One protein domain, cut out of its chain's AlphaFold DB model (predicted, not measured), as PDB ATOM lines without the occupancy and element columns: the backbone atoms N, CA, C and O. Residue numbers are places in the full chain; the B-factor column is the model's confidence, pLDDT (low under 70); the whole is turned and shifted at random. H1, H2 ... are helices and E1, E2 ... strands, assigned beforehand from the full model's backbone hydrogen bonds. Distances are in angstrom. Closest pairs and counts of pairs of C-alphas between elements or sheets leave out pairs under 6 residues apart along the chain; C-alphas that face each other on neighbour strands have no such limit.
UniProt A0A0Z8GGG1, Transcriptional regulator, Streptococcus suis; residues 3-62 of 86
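AT A GLANCE: This is residues 3 to 62 of the 86 residues of the protein "Transcriptional regulator" of Streptococcus suis (UniProt A0A0Z8GGG1). A long helix, H3, makes one side of the domain, and the short helix H2 packs crosswise on its residues 48 to 52; H1 joins H2 round a corner, and E1 leads into the first end of H3. Residues 3 to 4 pair briefly with E1. The printed part has 60 residues with three named helices and one named strand, in the order H1, H2, E1, H3, and the class is mostly helix. It is compact, with a radius of gyration of the C-alphas of 11.1 A, and spans 32 by 24 by 14 A.

HOW THE PARTS SIT: Start with H3, residues 42 to 59, the longest helix. H2, residues 20 to 26, touches residues 48 to 52 of H3 alone; look at the closest C-alphas, those of Leu 23 and Glu 51, 6.0 A apart. The two run opposite ways at a steep tilt of 69 degrees, only just short of about perpendicular. H1, residues 7 to 15, only just touches H2, with 3 pairs of C-alphas within 8 A, and only at the corner by their link. Their closest C-alphas, those of Gln 10 and Ile 20, are 6.3 A apart, and their lines are about perpendicular at 76 degrees. H1 and H3 are apart. E1, residues 37 to 39, pairs with no named strand; its residues 37 to 38 pair with residues 3 to 4, antiparallel. E1 is apart from H1, H2 and H3. In H1, H2 and H3 every O i to N i+4 pair is within hydrogen-bond range.

IN THESE COORDINATES: Find C-alpha 42 at (48.852, -8.811, 36.805); from there H3 runs 25.6 A to C-alpha 59 at (59.795, -29.129, 47.833). H1 begins at C-alpha 7, at (39.236, -29.337, 42.686), and runs 12.3 A to Ser 15. H2 runs 9.7 A from Ile 20 to Arg 26, and E1 6.7 A from Glu 37 to Ser 39.

THE WHOLE: The two C-alphas farthest apart, those of Gln 35 and Val 62, are 32.6 A from each other. The printed part has no cut. The links H1 to H2 and E1 to H3 are tight, and H2 to E1 is short. Residues 58 to 62 have pLDDT under 70; the mean of the printed part is 81.8.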
ATOM      1  N   LEU A   3      42.090 -17.235  36.391       80.44
ATOM      2  CA  LEU A   3      42.678 -18.531  36.693       80.44
ATOM      3  C   LEU A   3      41.577 -19.481  37.130       80.44
ATOM      4  O   LEU A   3      40.865 -19.205  38.092       80.44
ATOM      5  N   THR A   4      41.455 -20.600  36.424       82.69
ATOM      6  CA  THR A   4      40.533 -21.672  36.793       82.69
ATOM      7  C   THR A   4      41.285 -22.692  37.640       82.69
ATOM      8  O   THR A   4      42.192 -23.368  37.157       82.69
ATOM      9  N   ILE A   5      40.922 -22.791  38.914       82.38
ATOM     10  CA  ILE A   5      41.514 -23.692  39.902       82.38
ATOM     11  C   ILE A   5      40.467 -24.738  40.291       82.38
ATOM     12  O   ILE A   5      39.760 -24.615  41.292       82.38
ATOM     13  N   THR A   6      40.381 -25.797  39.487       83.94
ATOM     14  CA  THR A   6      39.456 -26.913  39.726       83.94
ATOM     15  C   THR A   6      39.882 -27.740  40.932       83.94
ATOM     16  O   THR A   6      41.071 -27.852  41.237       83.94
ATOM     17  N   HIS A   7      38.935 -28.420  41.580       84.56
ATOM     18  CA  HIS A   7      39.236 -29.337  42.686       84.56
ATOM     19  C   HIS A   7      40.272 -30.416  42.326       84.56
ATOM     20  O   HIS A   7      41.101 -30.770  43.163       84.56
ATOM     21  N   GLN A   8      40.278 -30.904  41.080       82.44
ATOM     22  CA  GLN A   8      41.285 -31.862  40.606       82.44
ATOM     23  C   GLN A   8      42.689 -31.258  40.587       82.44
ATOM     24  O   GLN A   8      43.639 -31.916  41.006       82.44
ATOM     25  N   PHE A   9      42.829 -30.005  40.153       82.88
ATOM     26  CA  PHE A   9      44.116 -29.320  40.173       82.88
ATOM     27  C   PHE A   9      44.598 -29.076  41.610       82.88
ATOM     28  O   PHE A   9      45.763 -29.318  41.913       82.88
ATOM     29  N   GLN A  10      43.696 -28.703  42.524       85.62
ATOM     30  CA  GLN A  10      44.027 -28.556  43.948       85.62
ATOM     31  C   GLN A  10      44.497 -29.885  44.563       85.62
ATOM     32  O   GLN A  10      45.501 -29.919  45.274       85.62
ATOM     33  N   ALA A  11      43.803 -30.990  44.269       86.38
ATOM     34  CA  ALA A  11      44.175 -32.322  44.742       86.38
ATOM     35  C   ALA A  11      45.521 -32.787  44.161       86.38
ATOM     36  O   ALA A  11      46.344 -33.346  44.883       86.38
ATOM     37  N   PHE A  12      45.768 -32.508  42.879       83.62
ATOM     38  CA  PHE A  12      47.051 -32.779  42.239       83.62
ATOM     39  C   PHE A  12      48.191 -32.017  42.916       83.62
ATOM     40  O   PHE A  12      49.185 -32.638  43.281       83.62
ATOM     41  N   LEU A  13      48.039 -30.709  43.145       83.00
ATOM     42  CA  LEU A  13      49.066 -29.909  43.813       83.00
ATOM     43  C   LEU A  13      49.374 -30.463  45.210       83.00
ATOM     44  O   LEU A  13      50.535 -30.705  45.537       83.00
ATOM     45  N   LYS A  14      48.340 -30.802  45.989       84.69
ATOM     46  CA  LYS A  14      48.542 -31.429  47.303       84.69
ATOM     47  C   LYS A  14      49.292 -32.757  47.219       84.69
ATOM     48  O   LYS A  14      50.120 -33.038  48.077       84.69
ATOM     49  N   SER A  15      49.042 -33.564  46.184       83.06
ATOM     50  CA  SER A  15      49.729 -34.851  45.996       83.06
ATOM     51  C   SER A  15      51.230 -34.719  45.719       83.06
ATOM     52  O   SER A  15      51.969 -35.681  45.909       83.06
ATOM     53  N   ILE A  16      51.678 -33.537  45.288       78.38
ATOM     54  CA  ILE A  16      53.075 -33.255  44.937       78.38
ATOM     55  C   ILE A  16      53.773 -32.389  45.996       78.38
ATOM     56  O   ILE A  16      54.890 -31.945  45.764       78.38
ATOM     57  N   GLY A  17      53.118 -32.147  47.139       80.56
ATOM     58  CA  GLY A  17      53.627 -31.332  48.248       80.56
ATOM     59  C   GLY A  17      53.105 -29.892  48.274       80.56
ATOM     60  O   GLY A  17      53.012 -29.299  49.340       80.56
ATOM     61  N   ALA A  18      52.629 -29.360  47.147       83.69
ATOM     62  CA  ALA A  18      52.222 -27.962  47.040       83.69
ATOM     63  C   ALA A  18      50.755 -27.720  47.462       83.69
ATOM     64  O   ALA A  18      49.822 -28.207  46.828       83.69
ATOM     65  N   ASP A  19      50.493 -26.884  48.473       86.88
ATOM     66  CA  ASP A  19      49.123 -26.430  48.774       86.88
ATOM     67  C   ASP A  19      48.820 -25.091  48.086       86.88
ATOM     68  O   ASP A  19      49.368 -24.044  48.431       86.88
ATOM     69  N   ILE A  20      47.891 -25.104  47.130       86.31
ATOM     70  CA  ILE A  20      47.435 -23.901  46.422       86.31
ATOM     71  C   ILE A  20      46.850 -22.830  47.348       86.31
ATOM     72  O   ILE A  20      46.985 -21.643  47.072       86.31
ATOM     73  N   SER A  21      46.250 -23.217  48.473       88.19
ATOM     74  CA  SER A  21      45.735 -22.272  49.470       88.19
ATOM     75  C   SER A  21      46.881 -21.503  50.125       88.19
ATOM     76  O   SER A  21      46.781 -20.293  50.329       88.19
ATOM     77  N   LEU A  22      47.982 -22.205  50.412       88.56
ATOM     78  CA  LEU A  22      49.197 -21.626  50.978       88.56
ATOM     79  C   LEU A  22      49.908 -20.738  49.951       88.56
ATOM     80  O   LEU A  22      50.347 -19.645  50.288       88.56
ATOM     81  N   LEU A  23      49.964 -21.172  48.690       88.12
ATOM     82  CA  LEU A  23      50.517 -20.386  47.586       88.12
ATOM     83  C   LEU A  23      49.754 -19.071  47.380       88.12
ATOM     84  O   LEU A  23      50.375 -18.017  47.282       88.12
ATOM     85  N   LEU A  24      48.416 -19.111  47.373       89.31
ATOM     86  CA  LEU A  24      47.584 -17.907  47.275       89.31
ATOM     87  C   LEU A  24      47.817 -16.971  48.465       89.31
ATOM     88  O   LEU A  24      47.979 -15.771  48.268       89.31
ATOM     89  N   GLN A  25      47.900 -17.515  49.682       89.75
ATOM     90  CA  GLN A  25      48.190 -16.726  50.878       89.75
ATOM     91  C   GLN A  25      49.549 -16.019  50.783       89.75
ATOM     92  O   GLN A  25      49.630 -14.823  51.056       89.75
ATOM     93  N   ARG A  26      50.608 -16.733  50.381       89.19
ATOM     94  CA  ARG A  26      51.960 -16.164  50.231       89.19
ATOM     95  C   ARG A  26      52.036 -15.126  49.115       89.19
ATOM     96  O   ARG A  26      52.745 -14.136  49.249       89.19
ATOM     97  N   ALA A  27      51.259 -15.317  48.053       87.12
ATOM     98  CA  ALA A  27      51.137 -14.371  46.951       87.12
ATOM     99  C   ALA A  27      50.286 -13.129  47.287       87.12
ATOM    100  O   ALA A  27      50.076 -12.284  46.414       87.12
ATOM    101  N   GLU A  28      49.794 -13.021  48.528       88.50
ATOM    102  CA  GLU A  28      48.866 -11.984  48.994       88.50
ATOM    103  C   GLU A  28      47.554 -11.955  48.189       88.50
ATOM    104  O   GLU A  28      46.907 -10.919  48.050       88.50
ATOM    105  N   VAL A  29      47.145 -13.114  47.664       86.12
ATOM    106  CA  VAL A  29      45.917 -13.281  46.890       86.12
ATOM    107  C   VAL A  29      44.783 -13.747  47.806       86.12
ATOM    108  O   VAL A  29      44.925 -14.757  48.504       86.12
ATOM    109  N   PRO A  30      43.612 -13.083  47.781       81.81
ATOM    110  CA  PRO A  30      42.450 -13.530  48.535       81.81
ATOM    111  C   PRO A  30      42.063 -14.960  48.152       81.81
ATOM    112  O   PRO A  30      41.786 -15.254  46.986       81.81
ATOM    113  N   ASN A  31      41.995 -15.850  49.142       78.06
ATOM    114  CA  ASN A  31      41.617 -17.237  48.912       78.06
ATOM    115  C   ASN A  31      40.126 -17.337  48.536       78.06
ATOM    116  O   ASN A  31      39.242 -17.375  49.392       78.06
ATOM    117  N   LYS A  32      39.857 -17.376  47.228       80.56
ATOM    118  CA  LYS A  32      38.531 -17.588  46.632       80.56
ATOM    119  C   LYS A  32      38.450 -18.936  45.913       80.56
ATOM    120  O   LYS A  32      37.769 -19.055  44.903       80.56
ATOM    121  N   LEU A  33      39.125 -19.964  46.438       76.81
ATOM    122  CA  LEU A  33      39.123 -21.314  45.853       76.81
ATOM    123  C   LEU A  33      37.721 -21.938  45.744       76.81
ATOM    124  O   LEU A  33      37.524 -22.852  44.951       76.81
ATOM    125  N   TRP A  34      36.746 -21.422  46.499       75.12
ATOM    126  CA  TRP A  34      35.332 -21.788  46.394       75.12
ATOM    127  C   TRP A  34      34.663 -21.326  45.090       75.12
ATOM    128  O   TRP A  34      33.593 -21.828  44.766       75.12
ATOM    129  N   GLN A  35      35.253 -20.378  44.352       72.44
ATOM    130  CA  GLN A  35      34.675 -19.859  43.108       72.44
ATOM    131  C   GLN A  35      35.071 -20.646  41.854       72.44
ATOM    132  O   GLN A  35      34.526 -20.336  40.803       72.44
ATOM    133  N   GLU A  36      35.963 -21.644  41.932       73.31
ATOM    134  CA  GLU A  36      36.626 -22.339  40.800       73.31
ATOM    135  C   GLU A  36      37.359 -21.416  39.803       73.31
ATOM    136  O   GLU A  36      38.408 -21.784  39.290       73.31
ATOM    137  N   GLU A  37      36.878 -20.201  39.561       81.38
ATOM    138  CA  GLU A  37      37.503 -19.121  38.821       81.38
ATOM    139  C   GLU A  37      37.892 -17.993  39.783       81.38
ATOM    140  O   GLU A  37      37.061 -17.430  40.496       81.38
ATOM    141  N   ILE A  38      39.169 -17.617  39.764       84.69
ATOM    142  CA  ILE A  38      39.675 -16.445  40.470       84.69
ATOM    143  C   ILE A  38      40.154 -15.399  39.466       84.69
ATOM    144  O   ILE A  38      40.861 -15.692  38.499       84.69
ATOM    145  N   SER A  39      39.759 -14.149  39.695       84.50
ATOM    146  CA  SER A  39      40.285 -13.008  38.950       84.50
ATOM    147  C   SER A  39      41.471 -12.422  39.702       84.50
ATOM    148  O   SER A  39      41.323 -12.021  40.853       84.50
ATOM    149  N   LEU A  40      42.619 -12.363  39.034       83.88
ATOM    150  CA  LEU A  40      43.862 -11.790  39.541       83.88
ATOM    151  C   LEU A  40      44.244 -10.547  38.744       83.88
ATOM    152  O   LEU A  40      44.110 -10.500  37.515       83.88
ATOM    153  N   THR A  41      44.795  -9.556  39.425       89.25
ATOM    154  CA  THR A  41      45.602  -8.508  38.805       89.25
ATOM    155  C   THR A  41      46.896  -9.100  38.242       89.25
ATOM    156  O   THR A  41      47.313 -10.205  38.598       89.25
ATOM    157  N   SER A  42      47.562  -8.370  37.345       87.75
ATOM    158  CA  SER A  42      48.852  -8.811  36.805       87.75
ATOM    159  C   SER A  42      49.891  -9.008  37.914       87.75
ATOM    160  O   SER A  42      50.645  -9.971  37.872       87.75
ATOM    161  N   LEU A  43      49.902  -8.135  38.927       89.88
ATOM    162  CA  LEU A  43      50.837  -8.222  40.051       89.88
ATOM    163  C   LEU A  43      50.594  -9.470  40.911       89.88
ATOM    164  O   LEU A  43      51.539 -10.197  41.201       89.88
ATOM    165  N   GLU A  44      49.340  -9.741  41.275       86.56
ATOM    166  CA  GLU A  44      48.950 -10.946  42.023       86.56
ATOM    167  C   GLU A  44      49.323 -12.225  41.269       86.56
ATOM    168  O   GLU A  44      49.846 -13.170  41.854       86.56
ATOM    169  N   TYR A  45      49.111 -12.235  39.952       86.25
ATOM    170  CA  TYR A  45      49.502 -13.349  39.099       86.25
ATOM    171  C   TYR A  45      51.020 -13.586  39.109       86.25
ATOM    172  O   TYR A  45      51.463 -14.724  39.263       86.25
ATOM    173  N   TYR A  46      51.826 -12.526  38.987       89.00
ATOM    174  CA  TYR A  46      53.285 -12.649  39.040       89.00
ATOM    175  C   TYR A  46      53.775 -13.149  40.399       89.00
ATOM    176  O   TYR A  46      54.614 -14.045  40.442       89.00
ATOM    177  N   ARG A  47      53.221 -12.635  41.502       90.62
ATOM    178  CA  ARG A  47      53.563 -13.103  42.854       90.62
ATOM    179  C   ARG A  47      53.214 -14.574  43.048       90.62
ATOM    180  O   ARG A  47      54.029 -15.331  43.564       90.62
ATOM    181  N   LEU A  48      52.043 -14.997  42.570       88.50
ATOM    182  CA  LEU A  48      51.629 -16.399  42.618       88.50
ATOM    183  C   LEU A  48      52.591 -17.300  41.840       88.50
ATOM    184  O   LEU A  48      52.948 -18.369  42.326       88.50
ATOM    185  N   LEU A  49      53.040 -16.861  40.663       86.38
ATOM    186  CA  LEU A  49      54.015 -17.596  39.865       86.38
ATOM    187  C   LEU A  49      55.374 -17.717  40.575       86.38
ATOM    188  O   LEU A  49      55.980 -18.783  40.532       86.38
ATOM    189  N   GLN A  50      55.833 -16.658  41.248       88.38
ATOM    190  CA  GLN A  50      57.083 -16.681  42.017       88.38
ATOM    191  C   GLN A  50      57.009 -17.636  43.212       88.38
ATOM    192  O   GLN A  50      57.929 -18.422  43.428       88.38
ATOM    193  N   GLU A  51      55.906 -17.614  43.963       88.62
ATOM    194  CA  GLU A  51      55.699 -18.545  45.077       88.62
ATOM    195  C   GLU A  51      55.594 -19.991  44.595       88.62
ATOM    196  O   GLU A  51      56.117 -20.902  45.236       88.62
ATOM    197  N   PHE A  52      54.976 -20.205  43.431       84.81
ATOM    198  CA  PHE A  52      54.935 -21.515  42.800       84.81
ATOM    199  C   PHE A  52      56.343 -22.001  42.441       84.81
ATOM    200  O   PHE A  52      56.723 -23.096  42.837       84.81
ATOM    201  N   ASP A  53      57.142 -21.188  41.749       83.75
ATOM    202  CA  ASP A  53      58.515 -21.537  41.358       83.75
ATOM    203  C   ASP A  53      59.402 -21.851  42.574       83.75
ATOM    204  O   ASP A  53      60.161 -22.826  42.583       83.75
ATOM    205  N   ARG A  54      59.226 -21.085  43.654       84.19
ATOM    206  CA  ARG A  54      59.908 -21.306  44.926       84.19
ATOM    207  C   ARG A  54      59.518 -22.636  45.571       84.19
ATOM    208  O   ARG A  54      60.406 -23.413  45.904       84.19
ATOM    209  N   VAL A  55      58.223 -22.933  45.708       82.31
ATOM    210  CA  VAL A  55      57.749 -24.209  46.279       82.31
ATOM    211  C   VAL A  55      58.177 -25.394  45.414       82.31
ATOM    212  O   VAL A  55      58.632 -26.406  45.935       82.31
ATOM    213  N   MET A  56      58.129 -25.261  44.088       75.38
ATOM    214  CA  MET A  56      58.604 -26.308  43.179       75.38
ATOM    215  C   MET A  56      60.121 -26.537  43.301       75.38
ATOM    216  O   MET A  56      60.587 -27.666  43.165       75.38
ATOM    217  N   THR A  57      60.898 -25.492  43.587       72.50
ATOM    218  CA  THR A  57      62.349 -25.605  43.795       72.50
ATOM    219  C   THR A  57      62.687 -26.155  45.183       72.50
ATOM    220  O   THR A  57      63.580 -26.986  45.308       72.50
ATOM    221  N   GLU A  58      61.982 -25.740  46.231       69.25
ATOM    222  CA  GLU A  58      62.256 -26.162  47.610       69.25
ATOM    223  C   GLU A  58      61.710 -27.571  47.905       69.25
ATOM    224  O   GLU A  58      62.417 -28.397  48.478       69.25
ATOM    225  N   GLU A  59      60.483 -27.880  47.477       62.47
ATOM    226  CA  GLU A  59      59.795 -29.129  47.833       62.47
ATOM    227  C   GLU A  59      59.932 -30.226  46.762       62.47
ATOM    228  O   GLU A  59      59.991 -31.410  47.094       62.47
ATOM    229  N   ILE A  60      60.031 -29.866  45.474       58.69
ATOM    230  CA  ILE A  60      59.987 -30.832  44.352       58.69
ATOM    231  C   ILE A  60      61.370 -31.104  43.735       58.69
ATOM    232  O   ILE A  60      61.509 -32.013  42.910       58.69
ATOM    233  N   SER A  61      62.437 -30.446  44.205       48.78
ATOM    234  CA  SER A  61      63.816 -30.765  43.788       48.78
ATOM    235  C   SER A  61      64.204 -32.236  44.007       48.78
ATOM    236  O   SER A  61      65.060 -32.743  43.287       48.78
ATOM    237  N   VAL A  62      63.524 -32.962  44.904       46.75
ATOM    238  CA  VAL A  62      63.751 -34.401  45.148       46.75
ATOM    239  C   VAL A  62      62.953 -35.317  44.191       46.75
ATOM    240  O   VAL A  62      63.319 -36.474  44.001       46.75
TER     241      VAL A  62